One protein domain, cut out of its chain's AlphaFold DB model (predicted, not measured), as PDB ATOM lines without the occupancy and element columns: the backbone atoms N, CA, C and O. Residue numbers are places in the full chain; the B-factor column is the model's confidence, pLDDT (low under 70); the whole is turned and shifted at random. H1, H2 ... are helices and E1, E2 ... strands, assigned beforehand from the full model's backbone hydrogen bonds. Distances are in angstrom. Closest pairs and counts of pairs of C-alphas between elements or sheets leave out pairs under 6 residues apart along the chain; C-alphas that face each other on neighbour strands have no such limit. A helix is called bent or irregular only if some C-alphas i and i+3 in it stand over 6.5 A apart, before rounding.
ATOM      1  N   PHE A   8      63.882  31.096  36.639       96.38
ATOM      2  CA  PHE A   8      63.116  31.078  35.403       96.38
ATOM      3  C   PHE A   8      63.918  31.743  34.292       96.38
ATOM      4  O   PHE A   8      64.245  32.925  34.362       96.38
ATOM      5  N   LEU A   9      64.241  30.977  33.251       96.56
ATOM      6  CA  LEU A   9      64.863  31.501  32.040       96.56
ATOM      7  C   LEU A   9      63.766  31.878  31.042       96.56
ATOM      8  O   LEU A   9      63.048  31.007  30.553       96.56
ATOM      9  N   ILE A  10      63.659  33.163  30.715       97.19
ATOM     10  CA  ILE A  10      62.692  33.670  29.738       97.19
ATOM     11  C   ILE A  10      63.387  34.141  28.462       97.19
ATOM     12  O   ILE A  10      64.602  34.347  28.399       97.19
ATOM     13  N   ARG A  11      62.608  34.290  27.396       95.25
ATOM     14  CA  ARG A  11      63.075  34.799  26.108       95.25
ATOM     15  C   ARG A  11      61.975  35.612  25.457       95.25
ATOM     16  O   ARG A  11      60.806  35.257  25.593       95.25
ATOM     17  N   ASN A  12      62.357  36.647  24.711       94.31
ATOM     18  CA  ASN A  12      61.419  37.454  23.942       94.31
ATOM     19  C   ASN A  12      60.487  36.552  23.092       94.31
ATOM     20  O   ASN A  12      60.985  35.811  22.230       94.31
ATOM     21  N   PRO A  13      59.155  36.617  23.287       95.94
ATOM     22  CA  PRO A  13      58.206  35.755  22.588       95.94
ATOM     23  C   PRO A  13      58.290  35.837  21.063       95.94
ATOM     24  O   PRO A  13      58.131  34.817  20.393       95.94
ATOM     25  N   LYS A  14      58.620  37.008  20.501       95.00
ATOM     26  CA  LYS A  14      58.812  37.186  19.053       95.00
ATOM     27  C   LYS A  14      59.902  36.254  18.532       95.00
ATOM     28  O   LYS A  14      59.721  35.577  17.521       95.00
ATOM     29  N   GLU A  15      61.028  36.181  19.239       93.12
ATOM     30  CA  GLU A  15      62.137  35.309  18.860       93.12
ATOM     31  C   GLU A  15      61.792  33.826  19.028       93.12
ATOM     32  O   GLU A  15      62.180  33.015  18.182       93.12
ATOM     33  N   VAL A  16      61.067  33.471  20.094       94.69
ATOM     34  CA  VAL A  16      60.628  32.090  20.349       94.69
ATOM     35  C   VAL A  16      59.705  31.617  19.232       94.69
ATOM     36  O   VAL A  16      59.994  30.597  18.612       94.69
ATOM     37  N   ILE A  17      58.662  32.389  18.913       96.12
ATOM     38  CA  ILE A  17      57.679  32.082  17.864       96.12
ATOM     39  C   ILE A  17      58.380  31.863  16.519       96.12
ATOM     40  O   ILE A  17      58.205  30.821  15.889       96.12
ATOM     41  N   ILE A  18      59.238  32.798  16.102       93.88
ATOM     42  CA  ILE A  18      59.973  32.695  14.834       93.88
ATOM     43  C   ILE A  18      60.925  31.495  14.828       93.88
ATOM     44  O   ILE A  18      61.029  30.784  13.825       93.88
ATOM     45  N   SER A  19      61.652  31.268  15.923       91.88
ATOM     46  CA  SER A  19      62.582  30.144  16.032       91.88
ATOM     47  C   SER A  19      61.842  28.812  15.950       91.88
ATOM     48  O   SER A  19      62.256  27.924  15.205       91.88
ATOM     49  N   TYR A  20      60.729  28.684  16.670       93.50
ATOM     50  CA  TYR A  20      59.927  27.470  16.711       93.50
ATOM     51  C   TYR A  20      59.246  27.205  15.363       93.50
ATOM     52  O   TYR A  20      59.340  26.095  14.845       93.50
ATOM     53  N   GLN A  21      58.668  28.232  14.725       93.31
ATOM     54  CA  GLN A  21      58.076  28.133  13.384       93.31
ATOM     55  C   GLN A  21      59.093  27.617  12.350       93.31
ATOM     56  O   GLN A  21      58.784  26.736  11.545       93.31
ATOM     57  N   LYS A  22      60.340  28.110  12.403       91.00
ATOM     58  CA  LYS A  22      61.431  27.636  11.533       91.00
ATOM     59  C   LYS A  22      61.747  26.159  11.740       91.00
ATOM     60  O   LYS A  22      62.079  25.486  10.767       91.00
ATOM     61  N   ILE A  23      61.682  25.656  12.973       90.56
ATOM     62  CA  ILE A  23      61.891  24.231  13.240       90.56
ATOM     63  C   ILE A  23      60.674  23.409  12.814       90.56
ATOM     64  O   ILE A  23      60.858  22.406  12.129       90.56
ATOM     65  N   LEU A  24      59.448  23.854  13.108       90.75
ATOM     66  CA  LEU A  24      58.216  23.188  12.669       90.75
ATOM     67  C   LEU A  24      58.187  22.973  11.154       90.75
ATOM     68  O   LEU A  24      57.899  21.865  10.714       90.75
ATOM     69  N   HIS A  25      58.584  23.966  10.356       91.06
ATOM     70  CA  HIS A  25      58.684  23.823   8.898       91.06
ATOM     71  C   HIS A  25      59.708  22.775   8.425       91.06
ATOM     72  O   HIS A  25      59.643  22.347   7.272       91.06
ATOM     73  N   LYS A  26      60.672  22.383   9.270       88.50
ATOM     74  CA  LYS A  26      61.659  21.334   8.965       88.50
ATOM     75  C   LYS A  26      61.184  19.938   9.365       88.50
ATOM     76  O   LYS A  26      61.644  18.968   8.769       88.50
ATOM     77  N   ILE A  27      60.324  19.831  10.381       87.44
ATOM     78  CA  ILE A  27      59.973  18.550  11.023       87.44
ATOM     79  C   ILE A  27      58.507  18.145  10.855       87.44
ATOM     80  O   ILE A  27      58.151  16.999  11.111       87.44
ATOM     81  N   ALA A  28      57.653  19.073  10.433       85.06
ATOM     82  CA  ALA A  28      56.233  18.870  10.198       85.06
ATOM     83  C   ALA A  28      55.841  19.403   8.810       85.06
ATOM     84  O   ALA A  28      56.682  19.839   8.020       85.06
ATOM     85  N   ARG A  29      54.544  19.354   8.490       82.31
ATOM     86  CA  ARG A  29      54.035  19.940   7.246       82.31
ATOM     87  C   ARG A  29      54.247  21.460   7.251       82.31
ATOM     88  O   ARG A  29      54.099  22.103   8.289       82.31
ATOM     89  N   LYS A  30      54.588  22.026   6.089       78.94
ATOM     90  CA  LYS A  30      54.929  23.455   5.936       78.94
ATOM     91  C   LYS A  30      53.780  24.412   6.267       78.94
ATOM     92  O   LYS A  30      54.037  25.574   6.532       78.94
ATOM     93  N   ASP A  31      52.541  23.941   6.236       84.25
ATOM     94  CA  ASP A  31      51.339  24.696   6.597       84.25
ATOM     95  C   ASP A  31      51.082  24.733   8.113       84.25
ATOM     96  O   ASP A  31      50.257  25.523   8.575       84.25
ATOM     97  N   LYS A  32      51.786  23.912   8.911       89.31
ATOM     98  CA  LYS A  32      51.626  23.916  10.366       89.31
ATOM     99  C   LYS A  32      52.162  25.219  10.955       89.31
ATOM    100  O   LYS A  32      53.351  25.522  10.854       89.31
ATOM    101  N   LYS A  33      51.289  25.939  11.654       91.31
ATOM    102  CA  LYS A  33      51.630  27.148  12.405       91.31
ATOM    103  C   LYS A  33      51.935  26.817  13.861       91.31
ATOM    104  O   LYS A  33      51.297  25.943  14.452       91.31
ATOM    105  N   VAL A  34      52.917  27.520  14.410       94.94
ATOM    106  CA  VAL A  34      53.200  27.543  15.843       94.94
ATOM    107  C   VAL A  34      51.974  28.066  16.584       94.94
ATOM    108  O   VAL A  34      51.311  29.001  16.136       94.94
ATOM    109  N   ASN A  35      51.652  27.440  17.706       94.81
ATOM    110  CA  ASN A  35      50.540  27.840  18.559       94.81
ATOM    111  C   ASN A  35      51.006  28.098  20.000       94.81
ATOM    112  O   ASN A  35      52.180  27.965  20.343       94.81
ATOM    113  N   GLN A  36      50.059  28.458  20.860       94.44
ATOM    114  CA  GLN A  36      50.293  28.769  22.267       94.44
ATOM    115  C   GLN A  36      50.976  27.638  23.054       94.44
ATOM    116  O   GLN A  36      51.841  27.909  23.891       94.44
ATOM    117  N   HIS A  37      50.626  26.379  22.774       94.38
ATOM    118  CA  HIS A  37      51.242  25.222  23.420       94.38
ATOM    119  C   HIS A  37      52.693  25.028  22.978       94.38
ATOM    120  O   HIS A  37      53.531  24.692  23.807       94.38
ATOM    121  N   ASP A  38      52.994  25.287  21.703       94.06
ATOM    122  CA  ASP A  38      54.355  25.197  21.168       94.06
ATOM    123  C   ASP A  38      55.285  26.259  21.793       94.06
ATOM    124  O   ASP A  38      56.441  25.971  22.096       94.06
ATOM    125  N   VAL A  39      54.785  27.486  22.011       95.69
ATOM    126  CA  VAL A  39      55.549  28.571  22.664       95.69
ATOM    127  C   VAL A  39      55.744  28.298  24.158       95.69
ATOM    128  O   VAL A  39      56.791  28.615  24.714       95.69
ATOM    129  N   GLY A  40      54.733  27.729  24.819       96.06
ATOM    130  CA  GLY A  40      54.824  27.221  26.190       96.06
ATOM    131  C   GLY A  40      54.873  28.275  27.304       96.06
ATOM    132  O   GLY A  40      54.903  27.911  28.478       96.06
ATOM    133  N   ILE A  41      54.828  29.574  26.984       97.12
ATOM    134  CA  ILE A  41      54.987  30.646  27.982       97.12
ATOM    135  C   ILE A  41      53.894  30.655  29.056       97.12
ATOM    136  O   ILE A  41      54.164  31.006  30.197       97.12
ATOM    137  N   HIS A  42      52.679  30.204  28.734       97.00
ATOM    138  CA  HIS A  42      51.600  30.094  29.720       97.00
ATOM    139  C   HIS A  42      51.908  29.052  30.794       97.00
ATOM    140  O   HIS A  42      51.589  29.265  31.961       97.00
ATOM    141  N   TYR A  43      52.556  27.948  30.415       97.81
ATOM    142  CA  TYR A  43      53.000  26.936  31.368       97.81
ATOM    143  C   TYR A  43      54.149  27.459  32.225       97.81
ATOM    144  O   TYR A  43      54.131  27.271  33.436       97.81
ATOM    145  N   LEU A  44      55.104  28.165  31.612       97.69
ATOM    146  CA  LEU A  44      56.220  28.775  32.332       97.69
ATOM    147  C   LEU A  44      55.736  29.818  33.350       97.69
ATOM    148  O   LEU A  44      56.150  29.779  34.502       97.69
ATOM    149  N   TYR A  45      54.819  30.698  32.942       98.25
ATOM    150  CA  TYR A  45      54.217  31.711  33.808       98.25
ATOM    151  C   TYR A  45      53.407  31.084  34.948       98.25
ATOM    152  O   TYR A  45      53.540  31.488  36.098       98.25
ATOM    153  N   LYS A  46      52.611  30.046  34.657       98.31
ATOM    154  CA  LYS A  46      51.885  29.307  35.694       98.31
ATOM    155  C   LYS A  46      52.847  28.729  36.741       98.31
ATOM    156  O   LYS A  46      52.631  28.941  37.928       98.31
ATOM    157  N   LEU A  47      53.919  28.063  36.304       97.69
ATOM    158  CA  LEU A  47      54.947  27.536  37.208       97.69
ATOM    159  C   LEU A  47      55.641  28.648  38.002       97.69
ATOM    160  O   LEU A  47      55.914  28.470  39.182       97.69
ATOM    161  N   PHE A  48      55.902  29.797  37.381       97.69
ATOM    162  CA  PHE A  48      56.478  30.960  38.055       97.69
ATOM    163  C   PHE A  48      55.606  31.439  39.217       97.69
ATOM    164  O   PHE A  48      56.113  31.587  40.327       97.69
ATOM    165  N   LYS A  49      54.294  31.594  39.000       97.81
ATOM    166  CA  LYS A  49      53.353  32.000  40.054       97.81
ATOM    167  C   LYS A  49      53.202  30.941  41.147       97.81
ATOM    168  O   LYS A  49      53.178  31.298  42.317       97.81
ATOM    169  N   GLU A  50      53.147  29.658  40.784       97.25
ATOM    170  CA  GLU A  50      53.084  28.561  41.762       97.25
ATOM    171  C   GLU A  50      54.340  28.517  42.647       97.25
ATOM    172  O   GLU A  50      54.243  28.359  43.861       97.25
ATOM    173  N   VAL A  51      55.528  28.687  42.059       95.69
ATOM    174  CA  VAL A  51      56.783  28.721  42.823       95.69
ATOM    175  C   VAL A  51      56.873  29.983  43.683       95.69
ATOM    176  O   VAL A  51      57.291  29.883  44.832       95.69
ATOM    177  N   GLU A  52      56.457  31.145  43.176       95.50
ATOM    178  CA  GLU A  52      56.381  32.386  43.960       95.50
ATOM    179  C   GLU A  52      55.480  32.225  45.193       95.50
ATOM    180  O   GLU A  52      55.865  32.607  46.296       95.50
ATOM    181  N   GLU A  53      54.313  31.598  45.032       96.38
ATOM    182  CA  GLU A  53      53.390  31.322  46.136       96.38
ATOM    183  C   GLU A  53      54.000  30.370  47.177       96.38
ATOM    184  O   GLU A  53      53.895  30.618  48.376       96.38
ATOM    185  N   ILE A  54      54.679  29.306  46.734       94.44
ATOM    186  CA  ILE A  54      55.321  28.327  47.625       94.44
ATOM    187  C   ILE A  54      56.485  28.948  48.408       94.44
ATOM    188  O   ILE A  54      56.672  28.627  49.584       94.44
ATOM    189  N   LEU A  55      57.291  29.792  47.760       91.50
ATOM    190  CA  LEU A  55      58.454  30.426  48.385       91.50
ATOM    191  C   LEU A  55      58.068  31.631  49.254       91.50
ATOM    192  O   LEU A  55      58.795  31.961  50.188       91.50
ATOM    193  N   GLY A  56      56.940  32.286  48.959       94.25
ATOM    194  CA  GLY A  56      56.563  33.563  49.569       94.25
ATOM    195  C   GLY A  56      57.417  34.744  49.092       94.25
ATOM    196  O   GLY A  56      57.324  35.836  49.652       94.25
ATOM    197  N   GLU A  57      58.243  34.535  48.067       92.56
ATOM    198  CA  GLU A  57      59.097  35.534  47.432       92.56
ATOM    199  C   GLU A  57      59.178  35.287  45.923       92.56
ATOM    200  O   GLU A  57      59.021  34.160  45.447       92.56
ATOM    201  N   THR A  58      59.440  36.349  45.160       93.94
ATOM    202  CA  THR A  58      59.550  36.273  43.704       93.94
ATOM    203  C   THR A  58      60.814  35.508  43.285       93.94
ATOM    204  O   THR A  58      61.923  35.939  43.617       93.94
ATOM    205  N   PRO A  59      60.692  34.410  42.515       93.25
ATOM    206  CA  PRO A  59      61.840  33.652  42.026       93.25
ATOM    207  C   PRO A  59      62.725  34.480  41.092       93.25
ATOM    208  O   PRO A  59      62.246  35.363  40.378       93.25
ATOM    209  N   LEU A  60      64.016  34.143  41.021       93.81
ATOM    210  CA  LEU A  60      64.934  34.793  40.085       93.81
ATOM    211  C   LEU A  60      64.480  34.561  38.639       93.81
ATOM    212  O   LEU A  60      64.337  33.415  38.204       93.81
ATOM    213  N   VAL A  61      64.350  35.643  37.874       96.62
ATOM    214  CA  VAL A  61      64.118  35.594  36.427       96.62
ATOM    215  C   VAL A  61      65.374  36.054  35.686       96.62
ATOM    216  O   VAL A  61      65.994  37.061  36.036       96.62
ATOM    217  N   ILE A  62      65.762  35.301  34.657       95.88
ATOM    218  CA  ILE A  62      66.888  35.599  33.770       95.88
ATOM    219  C   ILE A  62      66.364  35.730  32.344       95.88
ATOM    220  O   ILE A  62      65.720  34.817  31.823       95.88
ATOM    221  N   ASP A  63      66.693  36.834  31.677       94.94
ATOM    222  CA  ASP A  63      66.468  36.968  30.241       94.94
ATOM    223  C   ASP A  63      67.606  36.293  29.458       94.94
ATOM    224  O   ASP A  63      68.791  36.590  29.626       94.94
ATOM    225  N   SER A  64      67.247  35.351  28.590       94.25
ATOM    226  CA  SER A  64      68.215  34.580  27.802       94.25
ATOM    227  C   SER A  64      68.990  35.423  26.790       94.25
ATOM    228  O   SER A  64      70.145  35.098  26.508       94.25
ATOM    229  N   THR A  65      68.411  36.501  26.252       92.44
ATOM    230  CA  THR A  65      69.134  37.401  25.344       92.44
ATOM    231  C   THR A  65      70.229  38.135  26.104       92.44
ATOM    232  O   THR A  65      71.358  38.230  25.620       92.44
ATOM    233  N   ASP A  66      69.929  38.601  27.311       93.12
ATOM    234  CA  ASP A  66      70.914  39.237  28.176       93.12
ATOM    235  C   ASP A  66      72.015  38.269  28.646       93.12
ATOM    236  O   ASP A  66      73.202  38.603  28.611       93.12
ATOM    237  N   LEU A  67      71.647  37.025  28.978       94.75
ATOM    238  CA  LEU A  67      72.606  35.964  29.297       94.75
ATOM    239  C   LEU A  67      73.554  35.674  28.124       94.75
ATOM    240  O   LEU A  67      74.753  35.542  28.334       94.75
ATOM    241  N   ILE A  68      73.049  35.599  26.887       93.50
ATOM    242  CA  ILE A  68      73.889  35.356  25.699       93.50
ATOM    243  C   ILE A  68      74.806  36.552  25.406       93.50
ATOM    244  O   ILE A  68      75.925  36.355  24.934       93.50
ATOM    245  N   LYS A  69      74.363  37.784  25.682       93.75
ATOM    246  CA  LYS A  69      75.201  38.987  25.540       93.75
ATOM    247  C   LYS A  69      76.322  39.037  26.584       93.75
ATOM    248  O   LYS A  69      77.408  39.510  26.265       93.75
ATOM    249  N   ASN A  70      76.083  38.519  27.793       94.75
ATOM    250  CA  ASN A  70      77.007  38.613  28.928       94.75
ATOM    251  C   ASN A  70      77.211  37.266  29.663       94.75
ATOM    252  O   ASN A  70      77.009  37.199  30.881       94.75
ATOM    253  N   PRO A  71      77.639  36.182  28.987       95.62
ATOM    254  CA  PRO A  71      77.531  34.822  29.521       95.62
ATOM    255  C   PRO A  71      78.361  34.592  30.785       95.62
ATOM    256  O   PRO A  71      77.848  34.068  31.772       95.62
ATOM    257  N   THR A  72      79.615  35.054  30.818       95.69
ATOM    258  CA  THR A  72      80.481  34.941  32.005       95.69
ATOM    259  C   THR A  72      79.871  35.629  33.220       95.69
ATOM    260  O   THR A  72      79.920  35.099  34.328       95.69
ATOM    261  N   ARG A  73      79.286  36.815  33.032       94.31
ATOM    262  CA  ARG A  73      78.693  37.577  34.130       94.31
ATOM    263  C   ARG A  73      77.381  36.964  34.591       94.31
ATOM    264  O   ARG A  73      77.210  36.781  35.791       94.31
ATOM    265  N   GLY A  74      76.491  36.634  33.657       94.62
ATOM    266  CA  GLY A  74      75.203  36.034  33.981       94.62
ATOM    267  C   GLY A  74      75.363  34.717  34.735       94.62
ATOM    268  O   GLY A  74      74.719  34.512  35.761       94.62
ATOM    269  N   LEU A  75      76.308  33.873  34.307       95.94
ATOM    270  CA  LEU A  75      76.628  32.634  35.014       95.94
ATOM    271  C   LEU A  75      77.276  32.882  36.380       95.94
ATOM    272  O   LEU A  75      76.927  32.189  37.327       95.94
ATOM    273  N   LYS A  76      78.163  33.875  36.536       94.81
ATOM    274  CA  LYS A  76      78.710  34.234  37.861       94.81
ATOM    275  C   LYS A  76      77.620  34.685  38.830       94.81
ATOM    276  O   LYS A  76      77.628  34.232  39.968       94.81
ATOM    277  N   VAL A  77      76.689  35.526  38.380       92.25
ATOM    278  CA  VAL A  77      75.549  35.972  39.195       92.25
ATOM    279  C   VAL A  77      74.672  34.785  39.582       92.25
ATOM    280  O   VAL A  77      74.352  34.617  40.754       92.25
ATOM    281  N   LEU A  78      74.319  33.925  38.625       93.69
ATOM    282  CA  LEU A  78      73.504  32.744  38.903       93.69
ATOM    283  C   LEU A  78      74.201  31.790  39.886       93.69
ATOM    284  O   LEU A  78      73.603  31.369  40.872       93.69
ATOM    285  N   CYS A  79      75.467  31.461  39.638       94.75
ATOM    286  CA  CYS A  79      76.231  30.525  40.453       94.75
ATOM    287  C   CYS A  79      76.483  31.063  41.863       94.75
ATOM    288  O   CYS A  79      76.102  30.417  42.839       94.75
ATOM    289  N   ASN A  80      77.096  32.241  41.969       92.19
ATOM    290  CA  ASN A  80      77.600  32.748  43.239       92.19
ATOM    291  C   ASN A  80      76.490  33.389  44.076       92.19
ATOM    292  O   ASN A  80      76.410  33.123  45.272       92.19
ATOM    293  N   ASP A  81      75.643  34.217  43.458       89.56
ATOM    294  CA  ASP A  81      74.700  35.057  44.203       89.56
ATOM    295  C   ASP A  81      73.382  34.336  44.500       89.56
ATOM    296  O   ASP A  81      72.693  34.713  45.443       89.56
ATOM    297  N   TYR A  82      73.002  33.346  43.681       89.81
ATOM    298  CA  TYR A  82      71.693  32.695  43.785       89.81
ATOM    299  C   TYR A  82      71.777  31.212  44.154       89.81
ATOM    300  O   TYR A  82      71.097  30.762  45.069       89.81
ATOM    301  N   LEU A  83      72.610  30.438  43.456       91.19
ATOM    302  CA  LEU A  83      72.666  28.985  43.647       91.19
ATOM    303  C   LEU A  83      73.649  28.541  44.738       91.19
ATOM    304  O   LEU A  83      73.566  27.398  45.187       91.19
ATOM    305  N   GLY A  84      74.586  29.403  45.142       90.75
ATOM    306  CA  GLY A  84      75.641  29.060  46.097       90.75
ATOM    307  C   GLY A  84      76.641  28.027  45.563       90.75
ATOM    308  O   GLY A  84      77.205  27.258  46.340       90.75
ATOM    309  N   VAL A  85      76.851  27.978  44.243       93.06
ATOM    310  CA  VAL A  85      77.810  27.075  43.586       93.06
ATOM    311  C   VAL A  85      78.965  27.858  42.973       93.06
ATOM    312  O   VAL A  85      78.806  28.998  42.550       93.06
ATOM    313  N   THR A  86      80.139  27.239  42.878       96.25
ATOM    314  CA  THR A  86      81.312  27.886  42.281       96.25
ATOM    315  C   THR A  86      81.178  27.960  40.762       96.25
ATOM    316  O   THR A  86      81.079  26.931  40.088       96.25
ATOM    317  N   PHE A  87      81.233  29.173  40.208       97.38
ATOM    318  CA  PHE A  87      81.364  29.372  38.764       97.38
ATOM    319  C   PHE A  87      82.614  28.663  38.205       97.38
ATOM    320  O   PHE A  87      83.692  28.709  38.800       97.38
ATOM    321  N   SER A  88      82.490  28.055  37.023       96.88
ATOM    322  CA  SER A  88      83.608  27.446  36.298       96.88
ATOM    323  C   SER A  88      83.660  27.960  34.865       96.88
ATOM    324  O   SER A  88      82.650  27.940  34.169       96.88
ATOM    325  N   GLU A  89      84.854  28.312  34.379       96.56
ATOM    326  CA  GLU A  89      85.068  28.694  32.971       96.56
ATOM    327  C   GLU A  89      84.639  27.586  31.990       96.56
ATOM    328  O   GLU A  89      84.236  27.870  30.866       96.56
ATOM    329  N   LYS A  90      84.618  26.319  32.435       94.56
ATOM    330  CA  LYS A  90      84.094  25.186  31.651       94.56
ATOM    331  C   LYS A  90      82.603  25.310  31.315       94.56
ATOM    332  O   LYS A  90      82.129  24.590  30.451       94.56
ATOM    333  N   MET A  91      81.853  26.183  31.993       94.56
ATOM    334  CA  MET A  91      80.441  26.444  31.690       94.56
ATOM    335  C   MET A  91      80.254  27.305  30.429       94.56
ATOM    336  O   MET A  91      79.135  27.419  29.934       94.56
ATOM    337  N   LEU A  92      81.319  27.940  29.921       96.12
ATOM    338  CA  LEU A  92      81.262  28.828  28.754       96.12
ATOM    339  C   LEU A  92      81.521  28.117  27.426       96.12
ATOM    340  O   LEU A  92      81.249  28.696  26.372       96.12
ATOM    341  N   THR A  93      82.050  26.896  27.475       94.19
ATOM    342  CA  THR A  93      82.458  26.133  26.298       94.19
ATOM    343  C   THR A  93      81.930  24.707  26.345       94.19
ATOM    344  O   THR A  93      81.659  24.150  27.408       94.19
ATOM    345  N   TRP A  94      81.764  24.106  25.173       91.69
ATOM    346  CA  TRP A  94      81.348  22.717  25.014       91.69
ATOM    347  C   TRP A  94      82.020  22.099  23.789       91.69
ATOM    348  O   TRP A  94      82.583  22.801  22.956       91.69
ATOM    349  N   GLU A  95      81.992  20.773  23.692       88.44
ATOM    350  CA  GLU A  95      82.566  20.068  22.546       88.44
ATOM    351  C   GLU A  95      81.685  20.214  21.303       88.44
ATOM    352  O   GLU A  95      80.454  20.107  21.377       88.44
ATOM    353  N   LEU A  96      82.339  20.373  20.151       87.06
ATOM    354  CA  LEU A  96      81.689  20.322  18.848       87.06
ATOM    355  C   LEU A  96      80.914  19.003  18.675       87.06
ATOM    356  O   LEU A  96      81.265  17.961  19.238       87.06
ATOM    357  N   ASP A  97      79.829  19.063  17.907       80.88
ATOM    358  CA  ASP A  97      78.930  17.947  17.602       80.88
ATOM    359  C   ASP A  97      78.252  17.301  18.815       80.88
ATOM    360  O   ASP A  97      77.608  16.260  18.680       80.88
ATOM    361  N   LEU A  98      78.344  17.916  20.001       77.81
ATOM    362  CA  LEU A  98      77.795  17.368  21.242       77.81
ATOM    363  C   LEU A  98      78.329  15.957  21.552       77.81
ATOM    364  O   LEU A  98      77.616  15.149  22.148       77.81
ATOM    365  N   LYS A  99      79.571  15.658  21.148       71.25
ATOM    366  CA  LYS A  99      80.154  14.304  21.122       71.25
ATOM    367  C   LYS A  99      79.967  13.500  22.416       71.25
ATOM    368  O   LYS A  99      79.680  12.309  22.348       71.25
ATOM    369  N   ASN A 100      80.091  14.143  23.578       75.25
ATOM    370  CA  ASN A 100      79.916  13.520  24.896       75.25
ATOM    371  C   ASN A 100      78.655  13.999  25.646       75.25
ATOM    372  O   ASN A 100      78.557  13.870  26.866       75.25
ATOM    373  N   SER A 101      77.684  14.577  24.939       76.19
ATOM    374  CA  SER A 101      76.452  15.083  25.542       76.19
ATOM    375  C   SER A 101      75.411  13.983  25.744       76.19
ATOM    376  O   SER A 101      75.182  13.140  24.875       76.19
ATOM    377  N   ASN A 102      74.674  14.060  26.855       73.00
ATOM    378  CA  ASN A 102      73.467  13.264  27.080       73.00
ATOM    379  C   ASN A 102      72.288  13.674  26.165       73.00
ATOM    380  O   ASN A 102      71.315  12.929  26.066       73.00
ATOM    381  N   LEU A 103      72.373  14.813  25.461       65.38
ATOM    382  CA  LEU A 103      71.334  15.291  24.535       65.38
ATOM    383  C   LEU A 103      71.108  14.336  23.351       65.38
ATOM    384  O   LEU A 103      69.985  14.223  22.859       65.38
ATOM    385  N   LEU A 104      72.152  13.607  22.934       59.00
ATOM    386  CA  LEU A 104      72.099  12.627  21.842       59.00
ATOM    387  C   LEU A 104      71.453  11.284  22.248       59.00
ATOM    388  O   LEU A 104      71.144  10.478  21.377       59.00
ATOM    389  N   TYR A 105      71.207  11.052  23.545       52.75
ATOM    390  CA  TYR A 105      70.671   9.789  24.087       52.75
ATOM    391  C   TYR A 105      69.150   9.789  24.305       52.75
ATOM    392  O   TYR A 105      68.592   8.829  24.838       52.75
ATOM    393  N   THR A 106      68.446  10.840  23.883       54.09
ATOM    394  CA  THR A 106      66.979  10.888  23.958       54.09
ATOM    395  C   THR A 106      66.377  10.096  22.790       54.09
ATOM    396  O   THR A 106      66.094  10.639  21.725       54.09
ATOM    397  N   GLY A 107      66.231   8.778  22.980       53.50
ATOM    398  CA  GLY A 107      65.817   7.809  21.952       53.50
ATOM    399  C   GLY A 107      64.616   8.238  21.095       53.50
ATOM    400  O   GLY A 107      64.659   8.087  19.874       53.50
ATOM    401  N   ASP A 108      63.610   8.878  21.699       52.34
ATOM    402  CA  ASP A 108      62.354   9.264  21.031       52.34
ATOM    403  C   ASP A 108      62.433  10.582  20.228       52.34
ATOM    404  O   ASP A 108      61.543  10.885  19.432       52.34
ATOM    405  N   LEU A 109      63.507  11.372  20.383       54.62
ATOM    406  CA  LEU A 109      63.736  12.625  19.639       54.62
ATOM    407  C   LEU A 109      64.620  12.435  18.393       54.62
ATOM    408  O   LEU A 109      64.810  13.378  17.619       54.62
ATOM    409  N   SER A 110      65.144  11.226  18.178       64.00
ATOM    410  CA  SER A 110      66.241  10.921  17.248       64.00
ATOM    411  C   SER A 110      66.104  11.487  15.814       64.00
ATOM    412  O   SER A 110      67.069  12.088  15.329       64.00
ATOM    413  N   PRO A 111      64.940  11.450  15.121       67.56
ATOM    414  CA  PRO A 111      64.847  11.995  13.759       67.56
ATOM    415  C   PRO A 111      64.933  13.529  13.696       67.56
ATOM    416  O   PRO A 111      65.366  14.095  12.684       67.56
ATOM    417  N   TYR A 112      64.512  14.210  14.768       76.31
ATOM    418  CA  TYR A 112      64.298  15.659  14.793       76.31
ATOM    419  C   TYR A 112      65.292  16.414  15.679       76.31
ATOM    420  O   TYR A 112      65.460  17.623  15.506       76.31
ATOM    421  N   ALA A 113      65.994  15.714  16.576       76.38
ATOM    422  CA  ALA A 113      67.017  16.260  17.465       76.38
ATOM    423  C   ALA A 113      68.062  17.080  16.696       76.38
ATOM    424  O   ALA A 113      68.398  18.190  17.101       76.38
ATOM    425  N   LYS A 114      68.485  16.605  15.516       79.62
ATOM    426  CA  LYS A 114      69.415  17.335  14.638       79.62
ATOM    427  C   LYS A 114      68.930  18.737  14.257       79.62
ATOM    428  O   LYS A 114      69.743  19.630  14.059       79.62
ATOM    429  N   PHE A 115      67.618  18.952  14.140       85.81
ATOM    430  CA  PHE A 115      67.073  20.263  13.799       85.81
ATOM    431  C   PHE A 115      67.042  21.178  15.023       85.81
ATOM    432  O   PHE A 115      67.485  22.324  14.915       85.81
ATOM    433  N   TRP A 116      66.597  20.663  16.172       84.44
ATOM    434  CA  TRP A 116      66.550  21.398  17.442       84.44
ATOM    435  C   TRP A 116      67.937  21.801  17.944       84.44
ATOM    436  O   TRP A 116      68.131  22.940  18.361       84.44
ATOM    437  N   TYR A 117      68.912  20.901  17.834       84.81
ATOM    438  CA  TYR A 117      70.257  21.101  18.369       84.81
ATOM    439  C   TYR A 117      71.282  21.555  17.329       84.81
ATOM    440  O   TYR A 117      72.442  21.739  17.675       84.81
ATOM    441  N   SER A 118      70.867  21.810  16.082       85.75
ATOM    442  CA  SER A 118      71.779  22.226  15.003       85.75
ATOM    443  C   SER A 118      72.676  23.409  15.375       85.75
ATOM    444  O   SER A 118      73.851  23.419  15.031       85.75
ATOM    445  N   GLN A 119      72.159  24.413  16.087       88.50
ATOM    446  CA  GLN A 119      72.964  25.581  16.455       88.50
ATOM    447  C   GLN A 119      74.024  25.243  17.505       88.50
ATOM    448  O   GLN A 119      75.165  25.664  17.359       88.50
ATOM    449  N   VAL A 120      73.656  24.483  18.541       88.31
ATOM    450  CA  VAL A 120      74.587  24.131  19.620       88.31
ATOM    451  C   VAL A 120      75.616  23.104  19.143       88.31
ATOM    452  O   VAL A 120      76.790  23.252  19.458       88.31
ATOM    453  N   SER A 121      75.221  22.146  18.292       87.12
ATOM    454  CA  SER A 121      76.129  21.132  17.741       87.12
ATOM    455  C   SER A 121      77.208  21.721  16.833       87.12
ATOM    456  O   SER A 121      78.297  21.173  16.760       87.12
ATOM    457  N   ASN A 122      76.936  22.852  16.172       89.62
ATOM    458  CA  ASN A 122      77.891  23.555  15.306       89.62
ATOM    459  C   ASN A 122      78.632  24.698  16.029       89.62
ATOM    460  O   ASN A 122      79.042  25.672  15.401       89.62
ATOM    461  N   SER A 123      78.754  24.627  17.352       92.25
ATOM    462  CA  SER A 123      79.443  25.638  18.158       92.25
ATOM    463  C   SER A 123      80.209  24.979  19.298       92.25
ATOM    464  O   SER A 123      79.929  23.835  19.645       92.25
ATOM    465  N   GLU A 124      81.149  25.714  19.882       93.94
ATOM    466  CA  GLU A 124      81.984  25.255  21.004       93.94
ATOM    467  C   GLU A 124      81.817  26.151  22.245       93.94
ATOM    468  O   GLU A 124      82.619  26.113  23.176       93.94
ATOM    469  N   GLY A 125      80.790  27.005  22.252       94.38
ATOM    470  CA  GLY A 125      80.554  28.012  23.279       94.38
ATOM    471  C   GLY A 125      79.489  29.027  22.870       94.38
ATOM    472  O   GLY A 125      78.896  28.947  21.787       94.38
ATOM    473  N   PHE A 126      79.241  30.006  23.742       94.00
ATOM    474  CA  PHE A 126      78.292  31.085  23.462       94.00
ATOM    475  C   PHE A 126      78.693  31.854  22.198       94.00
ATOM    476  O   PHE A 126      79.760  32.464  22.127       94.00
ATOM    477  N   MET A 127      77.817  31.847  21.194       90.88
ATOM    478  CA  MET A 127      78.008  32.654  19.992       90.88
ATOM    479  C   MET A 127      77.615  34.112  20.262       90.88
ATOM    480  O   MET A 127      76.615  34.341  20.948       90.88
ATOM    481  N   PRO A 128      78.319  35.097  19.673       87.31
ATOM    482  CA  PRO A 128      77.931  36.498  19.774       87.31
ATOM    483  C   PRO A 128      76.466  36.703  19.386       87.31
ATOM    484  O   PRO A 128      76.018  36.216  18.340       87.31
ATOM    485  N   TYR A 129      75.726  37.437  20.220       87.50
ATOM    486  CA  TYR A 129      74.343  37.785  19.915       87.50
ATOM    487  C   TYR A 129      74.285  38.574  18.605       87.50
ATOM    488  O   TYR A 129      74.999  39.560  18.419       87.50
ATOM    489  N   LYS A 130      73.410  38.139  17.701       85.88
ATOM    490  CA  LYS A 130      73.076  38.864  16.479       85.88
ATOM    491  C   LYS A 130      71.587  39.129  16.498       85.88
ATOM    492  O   LYS A 130      70.800  38.178  16.474       85.88
ATOM    493  N   GLU A 131      71.233  40.406  16.529       82.25
ATOM    494  CA  GLU A 131      69.859  40.818  16.313       82.25
ATOM    495  C   GLU A 131      69.428  40.355  14.922       82.25
ATOM    496  O   GLU A 131      70.184  40.437  13.949       82.25
ATOM    497  N   LYS A 132      68.240  39.762  14.847       78.06
ATOM    498  CA  LYS A 132      67.700  39.252  13.593       78.06
ATOM    499  C   LYS A 132      66.546  40.145  13.203       78.06
ATOM    500  O   LYS A 132      65.488  40.082  13.829       78.06
ATOM    501  N   GLU A 133      66.729  40.905  12.137       76.31
ATOM    502  CA  GLU A 133      65.596  41.474  11.425       76.31
ATOM    503  C   GLU A 133      64.817  40.320  10.799       76.31
ATOM    504  O   GLU A 133      65.321  39.562   9.966       76.31
ATOM    505  N   VAL A 134      63.604  40.107  11.294       74.62
ATOM    506  CA  VAL A 134      62.695  39.097  10.769       74.62
ATOM    507  C   VAL A 134      61.339  39.749  10.603       74.62
ATOM    508  O   VAL A 134      60.768  40.248  11.579       74.62
ATOM    509  N   GLU A 135      60.834  39.718   9.373       85.44
ATOM    510  CA  GLU A 135      59.434  40.002   9.088       85.44
ATOM    511  C   GLU A 135      58.567  39.036   9.891       85.44
ATOM    512  O   GLU A 135      58.735  37.814   9.833       85.44
ATOM    513  N   PHE A 136      57.684  39.597  10.710       91.81
ATOM    514  CA  PHE A 136      56.831  38.804  11.573       91.81
ATOM    515  C   PHE A 136      55.493  38.562  10.869       91.81
ATOM    516  O   PHE A 136      54.851  39.544  10.499       91.81
ATOM    517  N   PRO A 137      55.063  37.301  10.675       92.31
ATOM    518  CA  PRO A 137      53.801  37.011  10.003       92.31
ATOM    519  C   PRO A 137      52.618  37.638  10.747       92.31
ATOM    520  O   PRO A 137      52.449  37.390  11.946       92.31
ATOM    521  N   GLU A 138      51.796  38.424  10.048       94.31
ATOM    522  CA  GLU A 138      50.656  39.141  10.641       94.31
ATOM    523  C   GLU A 138      49.679  38.186  11.339       94.31
ATOM    524  O   GLU A 138      49.161  38.478  12.414       94.31
ATOM    525  N   GLU A 139      49.497  36.983  10.791       93.94
ATOM    526  CA  GLU A 139      48.634  35.955  11.378       93.94
ATOM    527  C   GLU A 139      49.066  35.464  12.771       93.94
ATOM    528  O   GLU A 139      48.271  34.836  13.469       93.94
ATOM    529  N   LEU A 140      50.323  35.690  13.167       95.81
ATOM    530  CA  LEU A 140      50.868  35.282  14.462       95.81
ATOM    531  C   LEU A 140      50.859  36.434  15.474       95.81
ATOM    532  O   LEU A 140      51.235  36.213  16.626       95.81
ATOM    533  N   LEU A 141      50.435  37.643  15.083       96.19
ATOM    534  CA  LEU A 141      50.353  38.795  15.986       96.19
ATOM    535  C   LEU A 141      49.466  38.522  17.211       96.19
ATOM    536  O   LEU A 141      49.948  38.765  18.315       96.19
ATOM    537  N   PRO A 142      48.269  37.904  17.091       96.94
ATOM    538  CA  PRO A 142      47.451  37.610  18.271       96.94
ATOM    539  C   PRO A 142      48.142  36.659  19.262       96.94
ATOM    540  O   PRO A 142      48.029  36.818  20.478       96.94
ATOM    541  N   LEU A 143      48.900  35.677  18.755       97.44
ATOM    542  CA  LEU A 143      49.696  34.776  19.593       97.44
ATOM    543  C   LEU A 143      50.822  35.540  20.302       97.44
ATOM    544  O   LEU A 143      51.046  35.341  21.497       97.44
ATOM    545  N   LEU A 144      51.527  36.406  19.567       97.44
ATOM    546  CA  LEU A 144      52.598  37.235  20.107       97.44
ATOM    547  C   LEU A 144      52.087  38.153  21.221       97.44
ATOM    548  O   LEU A 144      52.701  38.192  22.282       97.44
ATOM    549  N   GLU A 145      50.974  38.846  21.000       97.06
ATOM    550  CA  GLU A 145      50.355  39.747  21.978       97.06
ATOM    551  C   GLU A 145      50.020  39.017  23.281       97.06
ATOM    552  O   GLU A 145      50.452  39.444  24.352       97.06
ATOM    553  N   GLY A 146      49.350  37.861  23.197       97.00
ATOM    554  CA  GLY A 146      49.029  37.050  24.376       97.00
ATOM    555  C   GLY A 146      50.272  36.567  25.132       97.00
ATOM    556  O   GLY A 146      50.289  36.540  26.363       97.00
ATOM    557  N   CYS A 147      51.343  36.235  24.408       97.81
ATOM    558  CA  CYS A 147      52.610  35.837  25.014       97.81
ATOM    559  C   CYS A 147      53.366  37.022  25.638       97.81
ATOM    560  O   CYS A 147      54.014  36.857  26.671       97.81
ATOM    561  N   LEU A 148      53.301  38.211  25.032       97.75
ATOM    562  CA  LEU A 148      54.005  39.401  25.508       97.75
ATOM    563  C   LEU A 148      53.507  39.862  26.872       97.75
ATOM    564  O   LEU A 148      54.337  40.250  27.685       97.75
ATOM    565  N   VAL A 149      52.204  39.758  27.145       97.81
ATOM    566  CA  VAL A 149      51.639  40.104  28.460       97.81
ATOM    567  C   VAL A 149      52.320  39.297  29.570       97.81
ATOM    568  O   VAL A 149      52.853  39.868  30.519       97.81
ATOM    569  N   LEU A 150      52.393  37.972  29.412       98.00
ATOM    570  CA  LEU A 150      53.000  37.091  30.416       98.00
ATOM    571  C   LEU A 150      54.519  37.243  30.497       98.00
ATOM    572  O   LEU A 150      55.100  37.183  31.580       98.00
ATOM    573  N   TYR A 151      55.170  37.437  29.347       98.00
ATOM    574  CA  TYR A 151      56.600  37.720  29.301       98.00
ATOM    575  C   TYR A 151      56.936  38.997  30.067       98.00
ATOM    576  O   TYR A 151      57.851  38.979  30.881       98.00
ATOM    577  N   GLN A 152      56.206  40.088  29.821       97.69
ATOM    578  CA  GLN A 152      56.462  41.389  30.433       97.69
ATOM    579  C   GLN A 152      56.281  41.359  31.945       97.69
ATOM    580  O   GLN A 152      57.054  42.017  32.637       97.69
ATOM    581  N   GLU A 153      55.314  40.591  32.449       97.19
ATOM    582  CA  GLU A 153      55.118  40.427  33.888       97.19
ATOM    583  C   GLU A 153      56.322  39.740  34.544       97.19
ATOM    584  O   GLU A 153      56.905  40.297  35.470       97.19
ATOM    585  N   MET A 154      56.775  38.596  34.011       97.56
ATOM    586  CA  MET A 154      57.998  37.940  34.506       97.56
ATOM    587  C   MET A 154      59.241  38.815  34.303       97.56
ATOM    588  O   MET A 154      60.152  38.805  35.128       97.56
ATOM    589  N   TYR A 155      59.287  39.591  33.217       96.88
ATOM    590  CA  TYR A 155      60.419  40.455  32.898       96.88
ATOM    591  C   TYR A 155      60.606  41.589  33.912       96.88
ATOM    592  O   TYR A 155      61.733  42.030  34.111       96.88
ATOM    593  N   GLN A 156      59.552  42.040  34.606       94.94
ATOM    594  CA  GLN A 156      59.713  43.018  35.694       94.94
ATOM    595  C   GLN A 156      60.594  42.486  36.834       94.94
ATOM    596  O   GLN A 156      61.238  43.265  37.532       94.94
ATOM    597  N   SER A 157      60.660  41.164  36.993       92.25
ATOM    598  CA  SER A 157      61.480  40.470  37.989       92.25
ATOM    599  C   SER A 157      62.853  40.049  37.445       92.25
ATOM    600  O   SER A 157      63.606  39.357  38.134       92.25
TER     601      SER A 157
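AT A GLANCE: This is residues 8 to 157 of the 163 residues of an uncharacterized protein of Okeania sp. SIO2F4 (UniProt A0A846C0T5). Look for a tiny pair of parallel strands, E1 and E2, near the middle of the domain, with the helices H3 and H9, staggered side by side, along one side of it and the corner of H4 and H5 on the other. H1 slants away from the pair H3 and H9 toward a small, loosely made group of H6, H7 and H8 farther out, and two long stretches, residues 84 to 101 and 122 to 137, run round the outside. The printed part has 150 residues, mostly helix in its named elements, in the order E1 H1 H2 H3 E2 H4 H5 H6 H7 H8 H9. It is compact, with a radius of gyration of the C-alphas of 17.1 A, and spans 47 by 39 by 32 A.

IN THESE COORDINATES: Start at C-alpha 8, (63.116, 31.078, 35.403), where E1, residues 8 to 10, begins; it is 6.2 A long. Next comes H1, residues 13 to 27, which is 20.8 A long from C-alpha 13 at (58.206, 35.755, 22.588). H2 is residues 36 to 39, 5.3 A, and H3 is residues 41 to 55, 20.7 A. Then find E2, residues 60 to 63, 10.2 A, followed by H4, residues 64 to 69, 8.6 A. H5, residues 71 to 83, is 16.0 A long and neither bent nor irregular, but only just: C-alphas 80 and 83 are 6.2 A apart. H6 is residues 102 to 105, 5.4 A; H7 is residues 107 to 116, 14.3 A; H8 is residues 118 to 121, 5.3 A. H9, residues 138 to 155, is the longest helix at 24.3 A, ends at C-alpha 155, (60.419, 40.455, 32.898), and has a kink of 38 degrees near residue 145. H7 and H9 are irregular: C-alphas 108 and 111 are 8.2 A apart, and C-alphas 139 and 142 are 7.2 A apart.

HOW THE PARTS SIT: Begin with E1 and E2, parallel at 21 degrees, where N 8 and O 60 are 2.8 A apart and N 10 and O 62 are 2.9 A apart, both within hydrogen-bond range. With H1, H2 and H3 between them they form a strand-helix-strand unit, two parallel neighbour strands joined through helices. H1 is the hub: it touches H2, with C-alphas 17 and 39 closest at 6.3 A. With residues 13 to 17 alone it touches H9, C-alphas 13 and 147 closest at 6.1 A, at a steep tilt of 52 degrees, opposite ways. With residues 23 to 27 alone it touches H7, C-alphas 27 and 112 closest at 6.4 A. H3 touches residues 147 to 154 of H9, C-alphas 41 and 147 closest at 6.4 A, at a shallow tilt of 14 degrees, the same way. H4 and H5 touch only at the corner, C-alphas 67 and 74 closest at 5.4 A. H6 is close to H7 but not clearly touching, with C-alphas 104 and 113 closest at 7.6 A, and H7 and H8 meet only through their link. In H3 and H4 every O i to N i+4 pair is within hydrogen-bond range; H1 has 10 of 11, H5 8 of 9, H9 11 of 14 and H7 2 of 6, beside 3 of 7 O i to N i+3 pairs, while H2, H6 and H8 are too short for an i+4 pair.

THE WHOLE: Measure the size from C-alpha 31 to C-alpha 86, the two farthest apart, at 46.7 A. The printed part has no cut. The links H5 to H6 and H8 to H9 are long, with 18 and 16 residues. The mean pLDDT of the printed part is 89.9, and residues 103 to 111 are under 70.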